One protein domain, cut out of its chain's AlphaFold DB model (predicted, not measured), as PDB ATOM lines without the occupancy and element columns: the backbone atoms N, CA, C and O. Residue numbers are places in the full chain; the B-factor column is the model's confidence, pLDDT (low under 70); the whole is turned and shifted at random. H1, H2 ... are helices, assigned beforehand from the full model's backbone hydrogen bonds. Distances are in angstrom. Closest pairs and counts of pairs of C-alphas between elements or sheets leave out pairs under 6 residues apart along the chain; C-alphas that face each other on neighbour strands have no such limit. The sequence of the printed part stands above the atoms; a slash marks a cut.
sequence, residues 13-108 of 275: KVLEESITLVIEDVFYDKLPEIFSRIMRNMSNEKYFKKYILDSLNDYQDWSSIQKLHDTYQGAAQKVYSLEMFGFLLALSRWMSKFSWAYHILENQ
ATOM      1  N   LYS A  13      75.227 -17.950 187.505       86.38
ATOM      2  CA  LYS A  13      76.457 -17.247 187.114       86.38
ATOM      3  C   LYS A  13      76.269 -15.730 187.154       86.38
ATOM      4  O   LYS A  13      77.120 -15.021 187.673       86.38
ATOM      5  N   VAL A  14      75.121 -15.246 186.677       87.00
ATOM      6  CA  VAL A  14      74.772 -13.815 186.739       87.00
ATOM      7  C   VAL A  14      74.673 -13.339 188.191       87.00
ATOM      8  O   VAL A  14      75.114 -12.235 188.507       87.00
ATOM      9  N   LEU A  15      74.133 -14.171 189.087       85.38
ATOM     10  CA  LEU A  15      74.080 -13.879 190.520       85.38
ATOM     11  C   LEU A  15      75.486 -13.794 191.138       85.38
ATOM     12  O   LEU A  15      75.776 -12.826 191.834       85.38
ATOM     13  N   GLU A  16      76.357 -14.764 190.857       85.25
ATOM     14  CA  GLU A  16      77.754 -14.785 191.325       85.25
ATOM     15  C   GLU A  16      78.543 -13.549 190.859       85.25
ATOM     16  O   GLU A  16      79.218 -12.892 191.658       85.25
ATOM     17  N   GLU A  17      78.415 -13.182 189.580       86.06
ATOM     18  CA  GLU A  17      79.035 -11.978 189.012       86.06
ATOM     19  C   GLU A  17      78.489 -10.704 189.671       86.06
ATOM     20  O   GLU A  17      79.261  -9.838 190.086       86.06
ATOM     21  N   SER A  18      77.168 -10.611 189.852       84.94
ATOM     22  CA  SER A  18      76.526  -9.449 190.483       84.94
ATOM     23  C   SER A  18      76.957  -9.275 191.939       84.94
ATOM     24  O   SER A  18      77.250  -8.161 192.368       84.94
ATOM     25  N   ILE A  19      77.039 -10.367 192.703       85.31
ATOM     26  CA  ILE A  19      77.508 -10.346 194.094       85.31
ATOM     27  C   ILE A  19      78.966  -9.901 194.160       85.31
ATOM     28  O   ILE A  19      79.310  -9.077 195.006       85.31
ATOM     29  N   THR A  20      79.810 -10.407 193.261       84.69
ATOM     30  CA  THR A  20      81.224 -10.019 193.196       84.69
ATOM     31  C   THR A  20      81.365  -8.519 192.944       84.69
ATOM     32  O   THR A  20      82.050  -7.841 193.706       84.69
ATOM     33  N   LEU A  21      80.638  -7.978 191.962       85.69
ATOM     34  CA  LEU A  21      80.635  -6.544 191.662       85.69
ATOM     35  C   LEU A  21      80.151  -5.699 192.846       85.69
ATOM     36  O   LEU A  21      80.774  -4.694 193.176       85.69
ATOM     37  N   VAL A  22      79.069  -6.112 193.516       86.06
ATOM     38  CA  VAL A  22      78.541  -5.395 194.688       86.06
ATOM     39  C   VAL A  22      79.540  -5.408 195.839       86.06
ATOM     40  O   VAL A  22      79.716  -4.390 196.503       86.06
ATOM     41  N   ILE A  23      80.211  -6.532 196.090       84.19
ATOM     42  CA  ILE A  23      81.229  -6.609 197.141       84.19
ATOM     43  C   ILE A  23      82.394  -5.683 196.808       84.19
ATOM     44  O   ILE A  23      82.835  -4.921 197.666       84.19
ATOM     45  N   GLU A  24      82.867  -5.712 195.568       80.12
ATOM     46  CA  GLU A  24      83.957  -4.848 195.139       80.12
ATOM     47  C   GLU A  24      83.612  -3.368 195.213       80.12
ATOM     48  O   GLU A  24      84.504  -2.590 195.519       80.12
ATOM     49  N   ASP A  25      82.372  -2.975 194.931       83.44
ATOM     50  CA  ASP A  25      81.930  -1.579 194.977       83.44
ATOM     51  C   ASP A  25      81.707  -1.105 196.422       83.44
ATOM     52  O   ASP A  25      82.267  -0.102 196.858       83.44
ATOM     53  N   VAL A  26      80.966  -1.884 197.216       81.81
ATOM     54  CA  VAL A  26      80.592  -1.519 198.593       81.81
ATOM     55  C   VAL A  26      81.783  -1.569 199.540       81.81
ATOM     56  O   VAL A  26      81.897  -0.740 200.450       81.81
ATOM     57  N   PHE A  27      82.651  -2.566 199.376       79.12
ATOM     58  CA  PHE A  27      83.767  -2.766 200.286       79.12
ATOM     59  C   PHE A  27      85.056  -2.128 199.792       79.12
ATOM     60  O   PHE A  27      85.972  -2.091 200.598       79.12
ATOM     61  N   TYR A  28      85.143  -1.576 198.571       81.12
ATOM     62  CA  TYR A  28      86.403  -1.057 198.010       81.12
ATOM     63  C   TYR A  28      87.206  -0.219 199.010       81.12
ATOM     64  O   TYR A  28      88.323  -0.577 199.385       81.12
ATOM     65  N   ASP A  29      86.588   0.862 199.487       82.69
ATOM     66  CA  ASP A  29      87.237   1.864 200.332       82.69
ATOM     67  C   ASP A  29      87.479   1.359 201.756       82.69
ATOM     68  O   ASP A  29      88.413   1.783 202.435       82.69
ATOM     69  N   LYS A  30      86.638   0.429 202.217       86.56
ATOM     70  CA  LYS A  30      86.701  -0.133 203.571       86.56
ATOM     71  C   LYS A  30      87.565  -1.381 203.647       86.56
ATOM     72  O   LYS A  30      87.914  -1.814 204.743       86.56
ATOM     73  N   LEU A  31      87.909  -1.974 202.508       84.31
ATOM     74  CA  LEU A  31      88.613  -3.241 202.447       84.31
ATOM     75  C   LEU A  31      89.979  -3.161 203.123       84.31
ATOM     76  O   LEU A  31      90.248  -4.043 203.935       84.31
ATOM     77  N   PRO A  32      90.817  -2.126 202.897       84.88
ATOM     78  CA  PRO A  32      92.108  -2.043 203.569       84.88
ATOM     79  C   PRO A  32      91.968  -1.971 205.093       84.88
ATOM     80  O   PRO A  32      92.749  -2.590 205.813       84.88
ATOM     81  N   GLU A  33      90.952  -1.262 205.595       89.38
ATOM     82  CA  GLU A  33      90.673  -1.146 207.029       89.38
ATOM     83  C   GLU A  33      90.193  -2.482 207.619       89.38
ATOM     84  O   GLU A  33      90.752  -2.963 208.607       89.38
ATOM     85  N   ILE A  34      89.197  -3.112 206.988       86.75
ATOM     86  CA  ILE A  34      88.648  -4.409 207.405       86.75
ATOM     87  C   ILE A  34      89.744  -5.472 207.380       86.75
ATOM     88  O   ILE A  34      89.934  -6.186 208.364       86.75
ATOM     89  N   PHE A  35      90.496  -5.546 206.285       86.12
ATOM     90  CA  PHE A  35      91.582  -6.498 206.117       86.12
ATOM     91  C   PHE A  35      92.674  -6.289 207.166       86.12
ATOM     92  O   PHE A  35      93.079  -7.244 207.822       86.12
ATOM     93  N   SER A  36      93.096  -5.044 207.409       86.19
ATOM     94  CA  SER A  36      94.088  -4.734 208.449       86.19
ATOM     95  C   SER A  36      93.604  -5.135 209.842       86.19
ATOM     96  O   SER A  36      94.386  -5.626 210.654       86.19
ATOM     97  N   ARG A  37      92.308  -4.967 210.127       89.62
ATOM     98  CA  ARG A  37      91.704  -5.384 211.397       89.62
ATOM     99  C   ARG A  37      91.653  -6.903 211.534       89.62
ATOM    100  O   ARG A  37      91.991  -7.414 212.599       89.62
ATOM    101  N   ILE A  38      91.288  -7.619 210.469       85.81
ATOM    102  CA  ILE A  38      91.317  -9.088 210.433       85.81
ATOM    103  C   ILE A  38      92.744  -9.581 210.657       85.81
ATOM    104  O   ILE A  38      92.951 -10.412 211.528       85.81
ATOM    105  N   MET A  39      93.727  -9.025 209.947       84.31
ATOM    106  CA  MET A  39      95.135  -9.404 210.085       84.31
ATOM    107  C   MET A  39      95.714  -9.071 211.461       84.31
ATOM    108  O   MET A  39      96.551  -9.807 211.964       84.31
ATOM    109  N   ARG A  40      95.272  -7.982 212.101       85.69
ATOM    110  CA  ARG A  40      95.671  -7.665 213.479       85.69
ATOM    111  C   ARG A  40      95.090  -8.664 214.481       85.69
ATOM    112  O   ARG A  40      95.772  -9.020 215.436       85.69
ATOM    113  N   ASN A  41      93.843  -9.086 214.280       85.62
ATOM    114  CA  ASN A  41      93.157 -10.015 215.179       85.62
ATOM    115  C   ASN A  41      93.594 -11.467 214.953       85.62
ATOM    116  O   ASN A  41      93.677 -12.250 215.893       85.62
ATOM    117  N   MET A  42      93.881 -11.826 213.706       79.12
ATOM    118  CA  MET A  42      94.455 -13.106 213.342       79.12
ATOM    119  C   MET A  42      95.963 -13.008 213.482       79.12
ATOM    120  O   MET A  42      96.674 -12.671 212.543       79.12
ATOM    121  N   SER A  43      96.458 -13.347 214.668       69.38
ATOM    122  CA  SER A  43      97.881 -13.356 215.028       69.38
ATOM    123  C   SER A  43      98.763 -14.270 214.159       69.38
ATOM    124  O   SER A  43      99.967 -14.365 214.387       69.38
ATOM    125  N   ASN A  44      98.198 -14.945 213.153       85.06
ATOM    126  CA  ASN A  44      98.901 -15.892 212.310       85.06
ATOM    127  C   ASN A  44      98.449 -15.821 210.840       85.06
ATOM    128  O   ASN A  44      97.453 -16.418 210.421       85.06
ATOM    129  N   GLU A  45      99.261 -15.136 210.035       87.38
ATOM    130  CA  GLU A  45      99.095 -14.996 208.586       87.38
ATOM    131  C   GLU A  45      98.991 -16.348 207.858       87.38
ATOM    132  O   GLU A  45      98.245 -16.476 206.887       87.38
ATOM    133  N   LYS A  46      99.692 -17.387 208.333       90.62
ATOM    134  CA  LYS A  46      99.668 -18.720 207.712       90.62
ATOM    135  C   LYS A  46      98.274 -19.344 207.785       90.62
ATOM    136  O   LYS A  46      97.831 -19.933 206.800       90.62
ATOM    137  N   TYR A  47      97.580 -19.202 208.916       88.94
ATOM    138  CA  TYR A  47      96.206 -19.695 209.051       88.94
ATOM    139  C   TYR A  47      95.238 -18.909 208.176       88.94
ATOM    140  O   TYR A  47      94.396 -19.518 207.526       88.94
ATOM    141  N   PHE A  48      95.394 -17.587 208.086       89.06
ATOM    142  CA  PHE A  48      94.574 -16.782 207.185       89.06
ATOM    143  C   PHE A  48      94.756 -17.188 205.723       89.06
ATOM    144  O   PHE A  48      93.783 -17.398 205.001       89.06
ATOM    145  N   LYS A  49      96.009 -17.369 205.295       91.12
ATOM    146  CA  LYS A  49      96.307 -17.806 203.934       91.12
ATOM    147  C   LYS A  49      95.727 -19.189 203.640       91.12
ATOM    148  O   LYS A  49      95.188 -19.410 202.558       91.12
ATOM    149  N   LYS A  50      95.798 -20.103 204.610       91.88
ATOM    150  CA  LYS A  50      95.156 -21.417 204.519       91.88
ATOM    151  C   LYS A  50      93.633 -21.288 204.407       91.88
ATOM    152  O   LYS A  50      93.060 -21.873 203.501       91.88
ATOM    153  N   TYR A  51      93.001 -20.471 205.248       89.88
ATOM    154  CA  TYR A  51      91.559 -20.219 205.204       89.88
ATOM    155  C   TYR A  51      91.088 -19.711 203.833       89.88
ATOM    156  O   TYR A  51      90.053 -20.154 203.335       89.88
ATOM    157  N   ILE A  52      91.847 -18.806 203.205       91.88
ATOM    158  CA  ILE A  52      91.537 -18.316 201.856       91.88
ATOM    159  C   ILE A  52      91.538 -19.471 200.850       91.88
ATOM    160  O   ILE A  52      90.574 -19.615 200.102       91.88
ATOM    161  N   LEU A  53      92.582 -20.305 200.852       92.69
ATOM    162  CA  LEU A  53      92.672 -21.461 199.954       92.69
ATOM    163  C   LEU A  53      91.550 -22.477 200.218       92.69
ATOM    164  O   LEU A  53      90.876 -22.888 199.280       92.69
ATOM    165  N   ASP A  54      91.282 -22.797 201.486       91.12
ATOM    166  CA  ASP A  54      90.207 -23.712 201.897       91.12
ATOM    167  C   ASP A  54      88.813 -23.175 201.507       91.12
ATOM    168  O   ASP A  54      87.876 -23.929 201.254       91.12
ATOM    169  N   SER A  55      88.643 -21.853 201.431       88.06
ATOM    170  CA  SER A  55      87.396 -21.232 200.963       88.06
ATOM    171  C   SER A  55      87.253 -21.292 199.438       88.06
ATOM    172  O   SER A  55      86.139 -21.318 198.895       88.06
ATOM    173  N   LEU A  56      88.388 -21.337 198.744       88.50
ATOM    174  CA  LEU A  56      88.551 -21.293 197.301       88.50
ATOM    175  C   LEU A  56      88.909 -22.677 196.743       88.50
ATOM    176  O   LEU A  56      89.866 -22.796 195.997       88.50
ATOM    177  N   ASN A  57      88.103 -23.702 197.041       79.56
ATOM    178  CA  ASN A  57      88.324 -25.110 196.645       79.56
ATOM    179  C   ASN A  57      88.752 -25.374 195.182       79.56
ATOM    180  O   ASN A  57      89.297 -26.439 194.902       79.56
ATOM    181  N   ASP A  58      88.488 -24.456 194.248       79.56
ATOM    182  CA  ASP A  58      88.884 -24.595 192.838       79.56
ATOM    183  C   ASP A  58      90.351 -24.191 192.588       79.56
ATOM    184  O   ASP A  58      90.913 -24.477 191.532       79.56
ATOM    185  N   TYR A  59      90.977 -23.519 193.553       79.12
ATOM    186  CA  TYR A  59      92.342 -23.021 193.497       79.12
ATOM    187  C   TYR A  59      93.223 -23.910 194.371       79.12
ATOM    188  O   TYR A  59      93.086 -23.948 195.590       79.12
ATOM    189  N   GLN A  60      94.151 -24.626 193.738       75.31
ATOM    190  CA  GLN A  60      95.076 -25.509 194.456       75.31
ATOM    191  C   GLN A  60      96.155 -24.737 195.220       75.31
ATOM    192  O   GLN A  60      96.690 -25.242 196.205       75.31
ATOM    193  N   ASP A  61      96.501 -23.531 194.764       90.62
ATOM    194  CA  ASP A  61      97.613 -22.763 195.306       90.62
ATOM    195  C   ASP A  61      97.489 -21.245 195.094       90.62
ATOM    196  O   ASP A  61      96.654 -20.729 194.345       90.62
ATOM    197  N   TRP A  62      98.395 -20.515 195.746       91.75
ATOM    198  CA  TRP A  62      98.536 -19.064 195.602       91.75
ATOM    199  C   TRP A  62      98.941 -18.625 194.192       91.75
ATOM    200  O   TRP A  62      98.627 -17.505 193.800       91.75
ATOM    201  N   SER A  63      99.595 -19.490 193.413       93.00
ATOM    202  CA  SER A  63      99.963 -19.204 192.019       93.00
ATOM    203  C   SER A  63      98.724 -19.025 191.142       93.00
ATOM    204  O   SER A  63      98.658 -18.124 190.306       93.00
ATOM    205  N   SER A  64      97.699 -19.843 191.371       92.06
ATOM    206  CA  SER A  64      96.421 -19.758 190.666       92.06
ATOM    207  C   SER A  64      95.685 -18.452 190.990       92.06
ATOM    208  O   SER A  64      95.164 -17.795 190.087       92.06
ATOM    209  N   ILE A  65      95.715 -18.031 192.259       91.50
ATOM    210  CA  ILE A  65      95.177 -16.734 192.695       91.50
ATOM    211  C   ILE A  65      95.984 -15.582 192.078       91.50
ATOM    212  O   ILE A  65      95.390 -14.626 191.588       91.50
ATOM    213  N   GLN A  66      97.316 -15.692 192.028       92.25
ATOM    214  CA  GLN A  66      98.195 -14.681 191.433       92.25
ATOM    215  C   GLN A  66      97.900 -14.471 189.948       92.25
ATOM    216  O   GLN A  66      97.733 -13.338 189.517       92.25
ATOM    217  N   LYS A  67      97.758 -15.545 189.165       91.75
ATOM    218  CA  LYS A  67      97.410 -15.436 187.737       91.75
ATOM    219  C   LYS A  67      96.092 -14.700 187.525       91.75
ATOM    220  O   LYS A  67      95.973 -13.888 186.605       91.75
ATOM    221  N   LEU A  68      95.100 -14.986 188.368       88.75
ATOM    222  CA  LEU A  68      93.815 -14.307 188.298       88.75
ATOM    223  C   LEU A  68      93.944 -12.836 188.704       88.75
ATOM    224  O   LEU A  68      93.412 -11.976 188.013       88.75
ATOM    225  N   HIS A  69      94.694 -12.553 189.769       89.06
ATOM    226  CA  HIS A  69      94.992 -11.198 190.222       89.06
ATOM    227  C   HIS A  69      95.684 -10.366 189.135       89.06
ATOM    228  O   HIS A  69      95.260  -9.247 188.865       89.06
ATOM    229  N   ASP A  70      96.687 -10.927 188.458       88.56
ATOM    230  CA  ASP A  70      97.423 -10.256 187.381       88.56
ATOM    231  C   ASP A  70      96.519  -9.982 186.171       88.56
ATOM    232  O   ASP A  70      96.571  -8.910 185.566       88.56
ATOM    233  N   THR A  71      95.631 -10.929 185.854       87.56
ATOM    234  CA  THR A  71      94.610 -10.753 184.810       87.56
ATOM    235  C   THR A  71      93.631  -9.636 185.186       87.56
ATOM    236  O   THR A  71      93.267  -8.820 184.340       87.56
ATOM    237  N   TYR A  72      93.234  -9.570 186.459       80.06
ATOM    238  CA  TYR A  72      92.298  -8.575 186.971       80.06
ATOM    239  C   TYR A  72      92.919  -7.175 187.026       80.06
ATOM    240  O   TYR A  72      92.289  -6.221 186.581       80.06
ATOM    241  N   GLN A  73      94.172  -7.041 187.476       74.81
ATOM    242  CA  GLN A  73      94.905  -5.768 187.466       74.81
ATOM    243  C   GLN A  73      95.122  -5.219 186.053       74.81
ATOM    244  O   GLN A  73      95.111  -4.006 185.853       74.81
ATOM    245  N   GLY A  74      95.297  -6.097 185.061       64.25
ATOM    246  CA  GLY A  74      95.397  -5.686 183.661       64.25
ATOM    247  C   GLY A  74      94.121  -5.018 183.129       64.25
ATOM    248  O   GLY A  74      94.204  -4.195 182.219       64.25
ATOM    249  N   ALA A  75      92.956  -5.343 183.703       62.44
ATOM    250  CA  ALA A  75      91.650  -4.819 183.298       62.44
ATOM    251  C   ALA A  75      91.112  -3.716 184.230       62.44
ATOM    252  O   ALA A  75      90.433  -2.796 183.773       62.44
ATOM    253  N   ALA A  76      91.418  -3.789 185.527       60.09
ATOM    254  CA  ALA A  76      90.949  -2.881 186.563       60.09
ATOM    255  C   ALA A  76      92.142  -2.259 187.299       60.09
ATOM    256  O   ALA A  76      92.979  -2.947 187.870       60.09
ATOM    257  N   GLN A  77      92.182  -0.928 187.350       60.19
ATOM    258  CA  GLN A  77      93.268  -0.112 187.917       60.19
ATOM    259  C   GLN A  77      93.353  -0.160 189.464       60.19
ATOM    260  O   GLN A  77      93.813   0.786 190.102       60.19
ATOM    261  N   LYS A  78      92.854  -1.231 190.088       67.00
ATOM    262  CA  LYS A  78      92.784  -1.404 191.540       67.00
ATOM    263  C   LYS A  78      94.005  -2.194 192.005       67.00
ATOM    264  O   LYS A  78      94.172  -3.361 191.664       67.00
ATOM    265  N   VAL A  79      94.872  -1.549 192.784       76.62
ATOM    266  CA  VAL A  79      96.108  -2.164 193.287       76.62
ATOM    267  C   VAL A  79      95.840  -2.784 194.656       76.62
ATOM    268  O   VAL A  79      96.038  -2.150 195.691       76.62
ATOM    269  N   TYR A  80      95.356  -4.024 194.663       82.38
ATOM    270  CA  TYR A  80      95.277  -4.832 195.877       82.38
ATOM    271  C   TYR A  80      96.577  -5.600 196.124       82.38
ATOM    272  O   TYR A  80      97.332  -5.885 195.195       82.38
ATOM    273  N   SER A  81      96.834  -5.956 197.387       89.62
ATOM    274  CA  SER A  81      97.762  -7.051 197.667       89.62
ATOM    275  C   SER A  81      97.126  -8.377 197.246       89.62
ATOM    276  O   SER A  81      95.898  -8.511 197.228       89.62
ATOM    277  N   LEU A  82      97.960  -9.377 196.953       91.50
ATOM    278  CA  LEU A  82      97.490 -10.709 196.573       91.50
ATOM    279  C   LEU A  82      96.572 -11.315 197.646       91.50
ATOM    280  O   LEU A  82      95.567 -11.948 197.332       91.50
ATOM    281  N   GLU A  83      96.891 -11.099 198.921       91.69
ATOM    282  CA  GLU A  83      96.106 -11.593 200.047       91.69
ATOM    283  C   GLU A  83      94.745 -10.901 200.160       91.69
ATOM    284  O   GLU A  83      93.746 -11.572 200.416       91.69
ATOM    285  N   MET A  84      94.678  -9.582 199.937       90.38
ATOM    286  CA  MET A  84      93.402  -8.856 199.905       90.38
ATOM    287  C   MET A  84      92.526  -9.336 198.753       90.38
ATOM    288  O   MET A  84      91.324  -9.533 198.930       90.38
ATOM    289  N   PHE A  85      93.132  -9.573 197.593       89.81
ATOM    290  CA  PHE A  85      92.429 -10.119 196.444       89.81
ATOM    291  C   PHE A  85      91.905 -11.537 196.708       89.81
ATOM    292  O   PHE A  85      90.730 -11.817 196.482       89.81
ATOM    293  N   GLY A  86      92.740 -12.419 197.264       92.00
ATOM    294  CA  GLY A  86      92.319 -13.764 197.663       92.00
ATOM    295  C   GLY A  86      91.175 -13.737 198.683       92.00
ATOM    296  O   GLY A  86      90.215 -14.496 198.561       92.00
ATOM    297  N   PHE A  87      91.228 -12.819 199.650       91.31
ATOM    298  CA  PHE A  87      90.156 -12.625 200.623       91.31
ATOM    299  C   PHE A  87      88.842 -12.161 199.979       91.31
ATOM    300  O   PHE A  87      87.788 -12.709 200.300       91.31
ATOM    301  N   LEU A  88      88.888 -11.203 199.048       90.25
ATOM    302  CA  LEU A  88      87.708 -10.756 198.299       90.25
ATOM    303  C   LEU A  88      87.047 -11.905 197.539       90.25
ATOM    304  O   LEU A  88      85.829 -12.056 197.606       90.25
ATOM    305  N   LEU A  89      87.844 -12.732 196.860       89.81
ATOM    306  CA  LEU A  89      87.346 -13.907 196.146       89.81
ATOM    307  C   LEU A  89      86.703 -14.923 197.095       89.81
ATOM    308  O   LEU A  89      85.648 -15.484 196.799       89.81
ATOM    309  N   ALA A  90      87.331 -15.173 198.245       91.44
ATOM    310  CA  ALA A  90      86.780 -16.073 199.252       91.44
ATOM    311  C   ALA A  90      85.429 -15.552 199.769       91.44
ATOM    312  O   ALA A  90      84.454 -16.306 199.842       91.44
ATOM    313  N   LEU A  91      85.349 -14.250 200.059       89.38
ATOM    314  CA  LEU A  91      84.136 -13.585 200.521       89.38
ATOM    315  C   LEU A  91      83.030 -13.601 199.460       89.38
ATOM    316  O   LEU A  91      81.885 -13.917 199.783       89.38
ATOM    317  N   SER A  92      83.347 -13.307 198.197       88.00
ATOM    318  CA  SER A  92      82.359 -13.310 197.114       88.00
ATOM    319  C   SER A  92      81.783 -14.697 196.873       88.00
ATOM    320  O   SER A  92      80.563 -14.856 196.761       88.00
ATOM    321  N   ARG A  93      82.629 -15.726 196.903       88.69
ATOM    322  CA  ARG A  93      82.208 -17.123 196.792       88.69
ATOM    323  C   ARG A  93      81.342 -17.546 197.973       88.69
ATOM    324  O   ARG A  93      80.338 -18.228 197.776       88.69
ATOM    325  N   TRP A  94      81.706 -17.140 199.188       88.94
ATOM    326  CA  TRP A  94      80.911 -17.398 200.387       88.94
ATOM    327  C   TRP A  94      79.523 -16.754 200.275       88.94
ATOM    328  O   TRP A  94      78.517 -17.458 200.338       88.94
ATOM    329  N   MET A  95      79.454 -15.456 199.977       87.44
ATOM    330  CA  MET A  95      78.193 -14.721 199.801       87.44
ATOM    331  C   MET A  95      77.328 -15.303 198.678       87.44
ATOM    332  O   MET A  95      76.106 -15.386 198.813       87.44
ATOM    333  N   SER A  96      77.950 -15.761 197.592       86.12
ATOM    334  CA  SER A  96      77.240 -16.389 196.476       86.12
ATOM    335  C   SER A  96      76.637 -17.736 196.853       86.12
ATOM    336  O   SER A  96      75.473 -17.991 196.546       86.12
ATOM    337  N   LYS A  97      77.380 -18.580 197.583       87.31
ATOM    338  CA  LYS A  97      76.858 -19.848 198.115       87.31
ATOM    339  C   LYS A  97      75.646 -19.612 199.018       87.31
ATOM    340  O   LYS A  97      74.643 -20.303 198.864       87.31
ATOM    341  N   PHE A  98      75.721 -18.625 199.912       87.06
ATOM    342  CA  PHE A  98      74.609 -18.269 200.799       87.06
ATOM    343  C   PHE A  98      73.398 -17.736 200.033       87.06
ATOM    344  O   PHE A  98      72.280 -18.183 200.273       87.06
ATOM    345  N   SER A  99      73.617 -16.832 199.079       84.50
ATOM    346  CA  SER A  99      72.536 -16.251 198.274       84.50
ATOM    347  C   SER A  99      71.825 -17.313 197.435       84.50
ATOM    348  O   SER A  99      70.600 -17.327 197.358       84.50
ATOM    349  N   TRP A 100      72.582 -18.249 196.856       83.62
ATOM    350  CA  TRP A 100      72.017 -19.363 196.101       83.62
ATOM    351  C   TRP A 100      71.232 -20.333 196.989       83.62
ATOM    352  O   TRP A 100      70.134 -20.745 196.624       83.62
ATOM    353  N   ALA A 101      71.757 -20.673 198.170       85.31
ATOM    354  CA  ALA A 101      71.050 -21.524 199.126       85.31
ATOM    355  C   ALA A 101      69.725 -20.892 199.583       85.31
ATOM    356  O   ALA A 101      68.709 -21.580 199.643       85.31
ATOM    357  N   TYR A 102      69.724 -19.581 199.841       83.56
ATOM    358  CA  TYR A 102      68.514 -18.839 200.188       83.56
ATOM    359  C   TYR A 102      67.487 -18.858 199.049       83.56
ATOM    360  O   TYR A 102      66.321 -19.157 199.283       83.56
ATOM    361  N   HIS A 103      67.935 -18.624 197.811       78.56
ATOM    362  CA  HIS A 103      67.073 -18.692 196.633       78.56
ATOM    363  C   HIS A 103      66.457 -20.087 196.441       78.56
ATOM    364  O   HIS A 103      65.290 -20.192 196.080       78.56
ATOM    365  N   ILE A 104      67.203 -21.173 196.676       80.75
ATOM    366  CA  ILE A 104      66.636 -22.530 196.613       80.75
ATOM    367  C   ILE A 104      65.552 -22.713 197.679       80.75
ATOM    368  O   ILE A 104      64.476 -23.205 197.356       80.75
ATOM    369  N   LEU A 105      65.828 -22.308 198.923       83.81
ATOM    370  CA  LEU A 105      64.902 -22.483 200.041       83.81
ATOM    371  C   LEU A 105      63.582 -21.731 199.819       83.81
ATOM    372  O   LEU A 105      62.516 -22.297 200.034       83.81
ATOM    373  N   GLU A 106      63.646 -20.488 199.336       75.81
ATOM    374  CA  GLU A 106      62.459 -19.662 199.066       75.81
ATOM    375  C   GLU A 106      61.555 -20.266 197.979       75.81
ATOM    376  O   GLU A 106      60.338 -20.129 198.045       75.81
ATOM    377  N   ASN A 107      62.136 -20.984 197.014       71.69
ATOM    378  CA  ASN A 107      61.386 -21.630 195.936       71.69
ATOM    379  C   ASN A 107      60.958 -23.077 196.260       71.69
ATOM    380  O   ASN A 107      60.248 -23.688 195.462       71.69
ATOM    381  N   GLN A 108      61.378 -23.652 197.394       64.88
ATOM    382  CA  GLN A 108      61.042 -25.035 197.757       64.88
ATOM    383  C   GLN A 108      59.654 -25.150 198.413       64.88
ATOM    384  O   GLN A 108      58.969 -26.153 198.218       64.88
TER     385      GLN A 108
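AT A GLANCE: This is residues 13 to 108 of the 275 residues of an uncharacterized protein of Rhizophagus clarus (UniProt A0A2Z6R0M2). One long helix, H5, runs through the middle of an incomplete ring of four shorter helices, H1, H2, H3 and H4, which wrap round its first part and mostly cross it; the ring is open between H1 and H4. The far end of H5, residues 101 to 108, sticks out free as an arm. The printed part has 96 residues with five named helices, in the order H1, H2, H3, H4, H5, and no named strand, and its class is all helix. It is compact, with a radius of gyration of the C-alphas of 14.1 A, and the C-alphas span 41 by 31 by 28 A.

IN THESE COORDINATES: H1 is residues 13 to 27, 20.9 A from first to last C-alpha, and begins with C-alpha 13 at (76.457, -17.247, 187.114). H2 is residues 31 to 41, 15.1 A long. H3 is residues 45 to 55, 15.3 A long. H4 is residues 62 to 75, 20.0 A long. H5 is residues 82 to 108, 39.2 A long, from C-alpha 82 at (97.490, -10.709, 196.573) to C-alpha 108 at (61.042, -25.035, 197.757).

HOW THE PARTS SIT: H5 is the hub and touches the other four helices. H1 touches residues 88 to 96 of H5, at a steep tilt of 52 degrees, opposite ways; their closest C-alphas, of Thr 20 and Ser 92, are 5.2 A apart. H2 only just touches H5, with 3 pairs of C-alphas within 8 A and with residue 84 of H5 alone; the closest C-alphas are those of Phe 35 and Met 84, 6.9 A apart, and the lines are about perpendicular at 82 degrees. H3 touches residues 83 to 94 of H5, at a steep tilt of 36 degrees, only just past shallow, the same way; the closest C-alphas, of Ser 55 and Ala 90, are 5.5 A apart. Residues 65 to 69 of H4 touch residues 82 to 86 of H5, about perpendicular at 90 degrees; the closest C-alphas, of Ile 65 and Gly 86, are 6.5 A apart. H2 and H3 are close but not clearly touching, with the closest C-alphas, of Met 39 and Glu 45, 7.0 A apart. H3 and H4 are also close but not clearly touching, with the closest C-alphas, of Leu 53 and Trp 62, 7.7 A apart. H1 and H2 meet only through their link, while H1 is apart from H3 and H4, and H2 is apart from H4. In H1, H2, H3 and H5 every O i to N i+4 pair is within hydrogen-bond range, and in H4 9 of 10 are.

THE WHOLE: The two C-alphas farthest apart, those of Ser 43 and Gln 108, are 42.3 A apart. Without residues 101 to 108 the body spans 36 by 28 by 27 A. The printed part has no cut and no long link. The mean pLDDT of the printed part is 84.6, with residue 43, residues 74 to 78 and residue 108 under 70.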